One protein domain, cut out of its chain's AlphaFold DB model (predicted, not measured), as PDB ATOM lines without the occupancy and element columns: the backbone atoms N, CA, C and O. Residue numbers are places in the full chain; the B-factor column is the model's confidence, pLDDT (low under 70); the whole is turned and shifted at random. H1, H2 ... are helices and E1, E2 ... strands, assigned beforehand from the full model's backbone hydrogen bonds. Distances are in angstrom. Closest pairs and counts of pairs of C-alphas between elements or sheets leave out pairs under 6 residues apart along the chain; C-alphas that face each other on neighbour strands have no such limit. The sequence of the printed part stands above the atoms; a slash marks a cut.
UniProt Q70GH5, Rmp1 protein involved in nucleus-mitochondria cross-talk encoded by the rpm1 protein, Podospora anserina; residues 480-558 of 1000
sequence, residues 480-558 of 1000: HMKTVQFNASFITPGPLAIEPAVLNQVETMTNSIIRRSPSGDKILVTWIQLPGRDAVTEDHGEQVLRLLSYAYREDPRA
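This is residues 480 to 558 of the 1000 residues of the protein "Rmp1 protein involved in nucleus-mitochondria cross-talk encoded by the rpm1 protein" of Podospora anserina (UniProt Q70GH5). What is the shape? Two layers: helices H1 and H2 cover one face of an antiparallel sheet, E1 E3 E2, H2 slanting over E3 and H1 beside E2. Loop residues 532 to 538 stick out. What is printed? There are 79 residues, with E1, H1, E2, E3, H2 in chain order; the class is mixed, and the whole is compact, with radius of gyration of the C-alphas 13.0 A and spans 38 by 32 by 20 A.

How do strands pair? E1, residues 481 to 487, is antiparallel to E3, residues 522 to 528; N 484 and O 525 are 2.9 A apart, within hydrogen-bond range. E2, residues 513 to 516, forms a hairpin with E3; N 515 and O 524, within hydrogen-bond range, are 2.8 A apart. How do helices sit? H1, residues 500 to 510, and H2, residues 540 to 552, touch at a steep tilt of 40 degrees, opposite ways; their closest C-alphas, Thr 510 and His 540, are 6.6 A apart. Every O i to N i+4 pair is within hydrogen-bond range in both. E1, H1, E2 form a split strand-helix-strand unit, E3 lying between its strands, with a right-handed crossover.

Where does E1 begin? C-alpha 481 is at (43.216, 15.236, 33.594), and E1 is 20.3 A long. Where does H2 end? C-alpha 552 is at (46.350, 18.801, 6.813), and H2 is 18.4 A long.

Which links are long? E1 to H1 and E3 to H2 are long, and the printed part has no cut. Where is confidence low? Residues 493 to 496 and 533 have pLDDT under 70.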
ATOM      1  N   HIS A 480      43.248  13.097  37.235       90.75
ATOM      2  CA  HIS A 480      43.972  12.454  36.137       90.75
ATOM      3  C   HIS A 480      43.875  13.207  34.800       90.75
ATOM      4  O   HIS A 480      44.308  12.698  33.762       90.75
ATOM      5  N   MET A 481      43.296  14.407  34.790       91.06
ATOM      6  CA  MET A 481      43.216  15.236  33.594       91.06
ATOM      7  C   MET A 481      44.600  15.785  33.242       91.06
ATOM      8  O   MET A 481      45.191  16.557  33.995       91.06
ATOM      9  N   LYS A 482      45.109  15.413  32.067       91.81
ATOM     10  CA  LYS A 482      46.356  15.941  31.506       91.81
ATOM     11  C   LYS A 482      46.040  16.917  30.383       91.81
ATOM     12  O   LYS A 482      45.097  16.714  29.621       91.81
ATOM     13  N   THR A 483      46.827  17.985  30.288       92.44
ATOM     14  CA  THR A 483      46.775  18.932  29.170       92.44
ATOM     15  C   THR A 483      48.158  19.043  28.554       92.44
ATOM     16  O   THR A 483      49.102  19.408  29.247       92.44
ATOM     17  N   VAL A 484      48.258  18.765  27.257       92.94
ATOM     18  CA  VAL A 484      49.483  18.923  26.466       92.94
ATOM     19  C   VAL A 484      49.267  20.006  25.417       92.94
ATOM     20  O   VAL A 484      48.144  20.243  24.968       92.94
ATOM     21  N   GLN A 485      50.339  20.718  25.078       92.06
ATOM     22  CA  GLN A 485      50.311  21.812  24.114       92.06
ATOM     23  C   GLN A 485      51.232  21.491  22.942       92.06
ATOM     24  O   GLN A 485      52.380  21.117  23.159       92.06
ATOM     25  N   PHE A 486      50.749  21.707  21.722       88.38
ATOM     26  CA  PHE A 486      51.518  21.537  20.490       88.38
ATOM     27  C   PHE A 486      51.567  22.842  19.704       88.38
ATOM     28  O   PHE A 486      50.632  23.651  19.776       88.38
ATOM     29  N   ASN A 487      52.640  23.042  18.942       88.06
ATOM     30  CA  ASN A 487      52.721  24.152  18.003       88.06
ATOM     31  C   ASN A 487      51.823  23.864  16.789       88.06
ATOM     32  O   ASN A 487      51.873  22.775  16.216       88.06
ATOM     33  N   ALA A 488      50.987  24.826  16.399       84.06
ATOM     34  CA  ALA A 488      50.135  24.705  15.221       84.06
ATOM     35  C   ALA A 488      50.953  24.614  13.920       84.06
ATOM     36  O   ALA A 488      50.464  24.050  12.939       84.06
ATOM     37  N   SER A 489      52.202  25.102  13.927       81.44
ATOM     38  CA  SER A 489      53.131  24.993  12.797       81.44
ATOM     39  C   SER A 489      53.427  23.549  12.386       81.44
ATOM     40  O   SER A 489      53.696  23.303  11.216       81.44
ATOM     41  N   PHE A 490      53.332  22.587  13.310       80.12
ATOM     42  CA  PHE A 490      53.576  21.170  13.020       80.12
ATOM     43  C   PHE A 490      52.500  20.527  12.138       80.12
ATOM     44  O   PHE A 490      52.735  19.473  11.554       80.12
ATOM     45  N   ILE A 491      51.313  21.135  12.053       80.56
ATOM     46  CA  ILE A 491      50.156  20.567  11.348       80.56
ATOM     47  C   ILE A 491      49.954  21.233   9.993       80.56
ATOM     48  O   ILE A 491      49.616  20.561   9.020       80.56
ATOM     49  N   THR A 492      50.111  22.554   9.917       73.12
ATOM     50  CA  THR A 492      49.883  23.293   8.675       73.12
ATOM     51  C   THR A 492      50.996  24.313   8.464       73.12
ATOM     52  O   THR A 492      51.153  25.213   9.293       73.12
ATOM     53  N   PRO A 493      51.745  24.230   7.350       63.66
ATOM     54  CA  PRO A 493      52.694  25.263   6.971       63.66
ATOM     55  C   PRO A 493      51.919  26.482   6.450       63.66
ATOM     56  O   PRO A 493      51.729  26.668   5.254       63.66
ATOM     57  N   GLY A 494      51.401  27.310   7.359       63.06
ATOM     58  CA  GLY A 494      50.774  28.583   7.011       63.06
ATOM     59  C   GLY A 494      49.580  28.975   7.884       63.06
ATOM     60  O   GLY A 494      49.138  28.214   8.741       63.06
ATOM     61  N   PRO A 495      49.003  30.169   7.651       57.12
ATOM     62  CA  PRO A 495      47.901  30.727   8.440       57.12
ATOM     63  C   PRO A 495      46.538  30.052   8.178       57.12
ATOM     64  O   PRO A 495      45.491  30.624   8.495       57.12
ATOM     65  N   LEU A 496      46.516  28.861   7.573       60.78
ATOM     66  CA  LEU A 496      45.287  28.140   7.256       60.78
ATOM     67  C   LEU A 496      44.580  27.716   8.547       60.78
ATOM     68  O   LEU A 496      45.084  26.967   9.385       60.78
ATOM     69  N   ALA A 497      43.364  28.224   8.719       71.25
ATOM     70  CA  ALA A 497      42.545  27.887   9.862       71.25
ATOM     71  C   ALA A 497      42.049  26.438   9.731       71.25
ATOM     72  O   ALA A 497      41.130  26.169   8.965       71.25
ATOM     73  N   ILE A 498      42.616  25.522  10.529       81.69
ATOM     74  CA  ILE A 498      42.006  24.221  10.867       81.69
ATOM     75  C   ILE A 498      40.501  24.409  11.079       81.69
ATOM     76  O   ILE A 498      40.065  25.264  11.862       81.69
ATOM     77  N   GLU A 499      39.733  23.611  10.351       85.81
ATOM     78  CA  GLU A 499      38.283  23.668  10.309       85.81
ATOM     79  C   GLU A 499      37.707  23.155  11.641       85.81
ATOM     80  O   GLU A 499      38.101  22.084  12.114       85.81
ATOM     81  N   PRO A 500      36.744  23.862  12.262       86.81
ATOM     82  CA  PRO A 500      36.172  23.438  13.541       86.81
ATOM     83  C   PRO A 500      35.441  22.090  13.449       86.81
ATOM     84  O   PRO A 500      35.395  21.353  14.429       86.81
ATOM     85  N   ALA A 501      34.903  21.735  12.276       87.12
ATOM     86  CA  ALA A 501      34.269  20.438  12.057       87.12
ATOM     87  C   ALA A 501      35.270  19.277  12.187       87.12
ATOM     88  O   ALA A 501      34.950  18.263  12.808       87.12
ATOM     89  N   VAL A 502      36.488  19.452  11.661       88.19
ATOM     90  CA  VAL A 502      37.567  18.459  11.763       88.19
ATOM     91  C   VAL A 502      38.020  18.331  13.214       88.19
ATOM     92  O   VAL A 502      38.136  17.213  13.705       88.19
ATOM     93  N   LEU A 503      38.181  19.449  13.934       89.31
ATOM     94  CA  LEU A 503      38.510  19.426  15.365       89.31
ATOM     95  C   LEU A 503      37.473  18.644  16.176       89.31
ATOM     96  O   LEU A 503      37.845  17.692  16.851       89.31
ATOM     97  N   ASN A 504      36.183  18.964  16.037       88.81
ATOM     98  CA  ASN A 504      35.103  18.259  16.740       88.81
ATOM     99  C   ASN A 504      35.099  16.749  16.440       88.81
ATOM    100  O   ASN A 504      34.778  15.921  17.297       88.81
ATOM    101  N   GLN A 505      35.442  16.373  15.207       87.62
ATOM    102  CA  GLN A 505      35.533  14.974  14.823       87.62
ATOM    103  C   GLN A 505      36.723  14.281  15.488       87.62
ATOM    104  O   GLN A 505      36.553  13.182  16.019       87.62
ATOM    105  N   VAL A 506      37.896  14.922  15.512       90.44
ATOM    106  CA  VAL A 506      39.063  14.403  16.232       90.44
ATOM    107  C   VAL A 506      38.742  14.278  17.719       90.44
ATOM    108  O   VAL A 506      38.929  13.193  18.254       90.44
ATOM    109  N   GLU A 507      38.160  15.304  18.347       89.44
ATOM    110  CA  GLU A 507      37.725  15.285  19.754       89.44
ATOM    111  C   GLU A 507      36.825  14.083  20.066       89.44
ATOM    112  O   GLU A 507      37.014  13.379  21.060       89.44
ATOM    113  N   THR A 508      35.872  13.798  19.174       87.38
ATOM    114  CA  THR A 508      34.969  12.647  19.301       87.38
ATOM    115  C   THR A 508      35.713  11.316  19.143       87.38
ATOM    116  O   THR A 508      35.418  10.349  19.844       87.38
ATOM    117  N   MET A 509      36.684  11.242  18.228       86.19
ATOM    118  CA  MET A 509      37.455  10.025  17.946       86.19
ATOM    119  C   MET A 509      38.498   9.709  19.026       86.19
ATOM    120  O   MET A 509      38.806   8.535  19.261       86.19
ATOM    121  N   THR A 510      39.058  10.730  19.672       88.12
ATOM    122  CA  THR A 510      40.079  10.608  20.723       88.12
ATOM    123  C   THR A 510      39.509  10.676  22.133       88.12
ATOM    124  O   THR A 510      40.202  10.286  23.066       88.12
ATOM    125  N   ASN A 511      38.250  11.102  22.301       88.81
ATOM    126  CA  ASN A 511      37.675  11.499  23.591       88.81
ATOM    127  C   ASN A 511      38.558  12.530  24.319       88.81
ATOM    128  O   ASN A 511      38.765  12.441  25.529       88.81
ATOM    129  N   SER A 512      39.098  13.494  23.573       92.00
ATOM    130  CA  SER A 512      39.873  14.616  24.110       92.00
ATOM    131  C   SER A 512      39.212  15.938  23.743       92.00
ATOM    132  O   SER A 512      38.515  16.017  22.739       92.00
ATOM    133  N   ILE A 513      39.478  16.992  24.506       91.94
ATOM    134  CA  ILE A 513      39.164  18.370  24.117       91.94
ATOM    135  C   ILE A 513      40.344  18.935  23.352       91.94
ATOM    136  O   ILE A 513      41.478  18.817  23.813       91.94
ATOM    137  N   ILE A 514      40.077  19.613  22.243       91.94
ATOM    138  CA  ILE A 514      41.079  20.290  21.436       91.94
ATOM    139  C   ILE A 514      40.697  21.762  21.341       91.94
ATOM    140  O   ILE A 514      39.744  22.163  20.678       91.94
ATOM    141  N   ARG A 515      41.476  22.612  22.004       89.69
ATOM    142  CA  ARG A 515      41.278  24.062  21.982       89.69
ATOM    143  C   ARG A 515      42.447  24.739  21.314       89.69
ATOM    144  O   ARG A 515      43.598  24.376  21.509       89.69
ATOM    145  N   ARG A 516      42.155  25.799  20.578       87.25
ATOM    146  CA  ARG A 516      43.189  26.725  20.127       87.25
ATOM    147  C   ARG A 516      43.477  27.732  21.225       87.25
ATOM    148  O   ARG A 516      42.553  28.248  21.857       87.25
ATOM    149  N   SER A 517      44.757  28.007  21.437       86.12
ATOM    150  CA  SER A 517      45.196  29.154  22.225       86.12
ATOM    151  C   SER A 517      44.555  30.430  21.664       86.12
ATOM    152  O   SER A 517      44.372  30.522  20.447       86.12
ATOM    153  N   PRO A 518      44.245  31.443  22.492       83.31
ATOM    154  CA  PRO A 518      43.781  32.742  22.001       83.31
ATOM    155  C   PRO A 518      44.760  33.399  21.013       83.31
ATOM    156  O   PRO A 518      44.336  34.203  20.191       83.31
ATOM    157  N   SER A 519      46.049  33.037  21.059       81.56
ATOM    158  CA  SER A 519      47.051  33.467  20.075       81.56
ATOM    159  C   SER A 519      46.946  32.756  18.719       81.56
ATOM    160  O   SER A 519      47.582  33.186  17.767       81.56
ATOM    161  N   GLY A 520      46.192  31.657  18.620       79.81
ATOM    162  CA  GLY A 520      46.076  30.811  17.423       79.81
ATOM    163  C   GLY A 520      47.285  29.909  17.146       79.81
ATOM    164  O   GLY A 520      47.150  28.931  16.419       79.81
ATOM    165  N   ASP A 521      48.424  30.201  17.770       85.25
ATOM    166  CA  ASP A 521      49.721  29.557  17.530       85.25
ATOM    167  C   ASP A 521      49.858  28.165  18.168       85.25
ATOM    168  O   ASP A 521      50.605  27.314  17.704       85.25
ATOM    169  N   LYS A 522      49.106  27.902  19.242       89.88
ATOM    170  CA  LYS A 522      49.187  26.640  19.986       89.88
ATOM    171  C   LYS A 522      47.859  25.913  20.018       89.88
ATOM    172  O   LYS A 522      46.800  26.536  20.146       89.88
ATOM    173  N   ILE A 523      47.928  24.590  19.975       90.69
ATOM    174  CA  ILE A 523      46.797  23.687  20.166       90.69
ATOM    175  C   ILE A 523      46.943  23.027  21.531       90.69
ATOM    176  O   ILE A 523      47.965  22.423  21.835       90.69
ATOM    177  N   LEU A 524      45.917  23.171  22.360       92.38
ATOM    178  CA  LEU A 524      45.793  22.592  23.688       92.38
ATOM    179  C   LEU A 524      44.939  21.335  23.572       92.38
ATOM    180  O   LEU A 524      43.770  21.423  23.194       92.38
ATOM    181  N   VAL A 525      45.512  20.186  23.906       94.06
ATOM    182  CA  VAL A 525      44.809  18.905  23.930       94.06
ATOM    183  C   VAL A 525      44.671  18.463  25.375       94.06
ATOM    184  O   VAL A 525      45.666  18.335  26.084       94.06
ATOM    185  N   THR A 526      43.441  18.222  25.813       93.25
ATOM    186  CA  THR A 526      43.136  17.849  27.195       93.25
ATOM    187  C   THR A 526      42.335  16.554  27.247       93.25
ATOM    188  O   THR A 526      41.332  16.418  26.546       93.25
ATOM    189  N   TRP A 527      42.747  15.603  28.084       93.00
ATOM    190  CA  TRP A 527      42.094  14.295  28.231       93.00
ATOM    191  C   TRP A 527      42.239  13.746  29.655       93.00
ATOM    192  O   TRP A 527      43.044  14.251  30.435       93.00
ATOM    193  N   ILE A 528      41.479  12.698  29.993       90.44
ATOM    194  CA  ILE A 528      41.678  11.929  31.237       90.44
ATOM    195  C   ILE A 528      42.647  10.786  30.963       90.44
ATOM    196  O   ILE A 528      42.351   9.915  30.140       90.44
ATOM    197  N   GLN A 529      43.766  10.738  31.680       87.88
ATOM    198  CA  GLN A 529      44.624   9.560  31.668       87.88
ATOM    199  C   GLN A 529      43.993   8.474  32.542       87.88
ATOM    200  O   GLN A 529      43.867   8.629  33.752       87.88
ATOM    201  N   LEU A 530      43.584   7.360  31.938       81.62
ATOM    202  CA  LEU A 530      43.131   6.211  32.718       81.62
ATOM    203  C   LEU A 530      44.350   5.498  33.332       81.62
ATOM    204  O   LEU A 530      45.346   5.315  32.626       81.62
ATOM    205  N   PRO A 531      44.289   5.089  34.612       78.31
ATOM    206  CA  PRO A 531      45.362   4.320  35.233       78.31
ATOM    207  C   PRO A 531      45.523   2.964  34.527       78.31
ATOM    208  O   PRO A 531      44.530   2.337  34.152       78.31
ATOM    209  N   GLY A 532      46.770   2.519  34.344       75.12
ATOM    210  CA  GLY A 532      47.100   1.254  33.675       75.12
ATOM    211  C   GLY A 532      47.366   1.351  32.168       75.12
ATOM    212  O   GLY A 532      47.337   0.326  31.495       75.12
ATOM    213  N   ARG A 533      47.591   2.555  31.622       69.88
ATOM    214  CA  ARG A 533      48.290   2.702  30.335       69.88
ATOM    215  C   ARG A 533      49.791   2.791  30.574       69.88
ATOM    216  O   ARG A 533      50.216   3.592  31.406       69.88
ATOM    217  N   ASP A 534      50.545   2.012  29.811       73.06
ATOM    218  CA  ASP A 534      52.002   2.011  29.846       73.06
ATOM    219  C   ASP A 534      52.545   3.328  29.288       73.06
ATOM    220  O   ASP A 534      52.039   3.843  28.287       73.06
ATOM    221  N   ALA A 535      53.589   3.859  29.928       74.38
ATOM    222  CA  ALA A 535      54.226   5.119  29.538       74.38
ATOM    223  C   ALA A 535      54.862   5.077  28.135       74.38
ATOM    224  O   ALA A 535      55.114   6.125  27.558       74.38
ATOM    225  N   VAL A 536      55.100   3.877  27.593       80.75
ATOM    226  CA  VAL A 536      55.705   3.651  26.270       80.75
ATOM    227  C   VAL A 536      54.677   3.785  25.133       80.75
ATOM    228  O   VAL A 536      55.031   3.974  23.973       80.75
ATOM    229  N   THR A 537      53.380   3.693  25.440       84.25
ATOM    230  CA  THR A 537      52.319   3.716  24.419       84.25
ATOM    231  C   THR A 537      51.885   5.131  24.047       84.25
ATOM    232  O   THR A 537      51.836   6.007  24.904       84.25
ATOM    233  N   GLU A 538      51.490   5.322  22.784       87.50
ATOM    234  CA  GLU A 538      51.037   6.607  22.231       87.50
ATOM    235  C   GLU A 538      49.976   7.293  23.118       87.50
ATOM    236  O   GLU A 538      48.848   6.798  23.314       87.50
ATOM    237  N   ASP A 539      50.308   8.493  23.594       89.88
ATOM    238  CA  ASP A 539      49.422   9.317  24.408       89.88
ATOM    239  C   ASP A 539      48.297   9.939  23.561       89.88
ATOM    240  O   ASP A 539      48.368  10.064  22.337       89.88
ATOM    241  N   HIS A 540      47.199  10.374  24.193       88.94
ATOM    242  CA  HIS A 540      46.089  10.984  23.438       88.94
ATOM    243  C   HIS A 540      46.493  12.296  22.750       88.94
ATOM    244  O   HIS A 540      45.928  12.633  21.711       88.94
ATOM    245  N   GLY A 541      47.455  13.030  23.314       90.19
ATOM    246  CA  GLY A 541      48.016  14.223  22.684       90.19
ATOM    247  C   GLY A 541      48.694  13.902  21.351       90.19
ATOM    248  O   GLY A 541      48.381  14.525  20.340       90.19
ATOM    249  N   GLU A 542      49.550  12.884  21.337       89.81
ATOM    250  CA  GLU A 542      50.264  12.413  20.142       89.81
ATOM    251  C   GLU A 542      49.295  11.836  19.111       89.81
ATOM    252  O   GLU A 542      49.354  12.186  17.935       89.81
ATOM    253  N   GLN A 543      48.291  11.085  19.570       90.19
ATOM    254  CA  GLN A 543      47.189  10.620  18.730       90.19
ATOM    255  C   GLN A 543      46.455  11.756  18.017       90.19
ATOM    256  O   GLN A 543      46.080  11.618  16.849       90.19
ATOM    257  N   VAL A 544      46.189  12.860  18.719       91.69
ATOM    258  CA  VAL A 544      45.560  14.047  18.131       91.69
ATOM    259  C   VAL A 544      46.501  14.697  17.128       91.69
ATOM    260  O   VAL A 544      46.063  14.998  16.018       91.69
ATOM    261  N   LEU A 545      47.775  14.881  17.489       89.81
ATOM    262  CA  LEU A 545      48.785  15.450  16.601       89.81
ATOM    263  C   LEU A 545      48.872  14.645  15.304       89.81
ATOM    264  O   LEU A 545      48.711  15.210  14.229       89.81
ATOM    265  N   ARG A 546      48.997  13.322  15.394       89.31
ATOM    266  CA  ARG A 546      49.042  12.406  14.253       89.31
ATOM    267  C   ARG A 546      47.815  12.509  13.352       89.31
ATOM    268  O   ARG A 546      47.949  12.546  12.130       89.31
ATOM    269  N   LEU A 547      46.610  12.562  13.926       89.31
ATOM    270  CA  LEU A 547      45.377  12.716  13.146       89.31
ATOM    271  C   LEU A 547      45.331  14.065  12.429       89.31
ATOM    272  O   LEU A 547      44.994  14.116  11.247       89.31
ATOM    273  N   LEU A 548      45.672  15.149  13.123       89.62
ATOM    274  CA  LEU A 548      45.678  16.483  12.530       89.62
ATOM    275  C   LEU A 548      46.748  16.602  11.442       89.62
ATOM    276  O   LEU A 548      46.435  17.074  10.352       89.62
ATOM    277  N   SER A 549      47.953  16.091  11.688       86.94
ATOM    278  CA  SER A 549      49.019  15.998  10.689       86.94
ATOM    279  C   SER A 549      48.554  15.206   9.471       86.94
ATOM    280  O   SER A 549      48.705  15.672   8.353       86.94
ATOM    281  N   TYR A 550      47.885  14.066   9.649       85.38
ATOM    282  CA  TYR A 550      47.350  13.298   8.520       85.38
ATOM    283  C   TYR A 550      46.277  14.049   7.708       85.38
ATOM    284  O   TYR A 550      46.168  13.844   6.504       85.38
ATOM    285  N   ALA A 551      45.458  14.886   8.350       85.19
ATOM    286  CA  ALA A 551      44.371  15.599   7.679       85.19
ATOM    287  C   ALA A 551      44.827  16.853   6.910       85.19
ATOM    288  O   ALA A 551      44.153  17.243   5.959       85.19
ATOM    289  N   TYR A 552      45.918  17.499   7.340       84.50
ATOM    290  CA  TYR A 552      46.350  18.801   6.813       84.50
ATOM    291  C   TYR A 552      47.739  18.814   6.180       84.50
ATOM    292  O   TYR A 552      48.065  19.779   5.491       84.50
ATOM    293  N   ARG A 553      48.561  17.783   6.396       78.25
ATOM    294  CA  ARG A 553      49.881  17.705   5.774       78.25
ATOM    295  C   ARG A 553      49.714  17.351   4.304       78.25
ATOM    296  O   ARG A 553      49.226  16.275   3.962       78.25
ATOM    297  N   GLU A 554      50.132  18.267   3.446       74.81
ATOM    298  CA  GLU A 554      50.365  17.963   2.042       74.81
ATOM    299  C   GLU A 554      51.630  17.112   1.964       74.81
ATOM    300  O   GLU A 554      52.686  17.499   2.472       74.81
ATOM    301  N   ASP A 555      51.503  15.916   1.402       77.31
ATOM    302  CA  ASP A 555      52.649  15.056   1.161       77.31
ATOM    303  C   ASP A 555      53.327  15.530  -0.133       77.31
ATOM    304  O   ASP A 555      52.721  15.408  -1.200       77.31
ATOM    305  N   PRO A 556      54.555  16.084  -0.073       76.69
ATOM    306  CA  PRO A 556      55.240  16.593  -1.259       76.69
ATOM    307  C   PRO A 556      55.531  15.496  -2.292       76.69
ATOM    308  O   PRO A 556      55.805  15.806  -3.450       76.69
ATOM    309  N   ARG A 557      55.473  14.221  -1.888       80.88
ATOM    310  CA  ARG A 557      55.696  13.056  -2.752       80.88
ATOM    311  C   ARG A 557      54.407  12.468  -3.298       80.88
ATOM    312  O   ARG A 557      54.476  11.643  -4.201       80.88
ATOM    313  N   ALA A 558      53.257  12.879  -2.767       85.56
ATOM    314  CA  ALA A 558      51.967  12.457  -3.275       85.56
ATOM    315  C   ALA A 558      51.517  13.425  -4.369       85.56
ATOM    316  O   ALA A 558      51.133  14.568  -4.116       85.56
TER     317      ALA A 558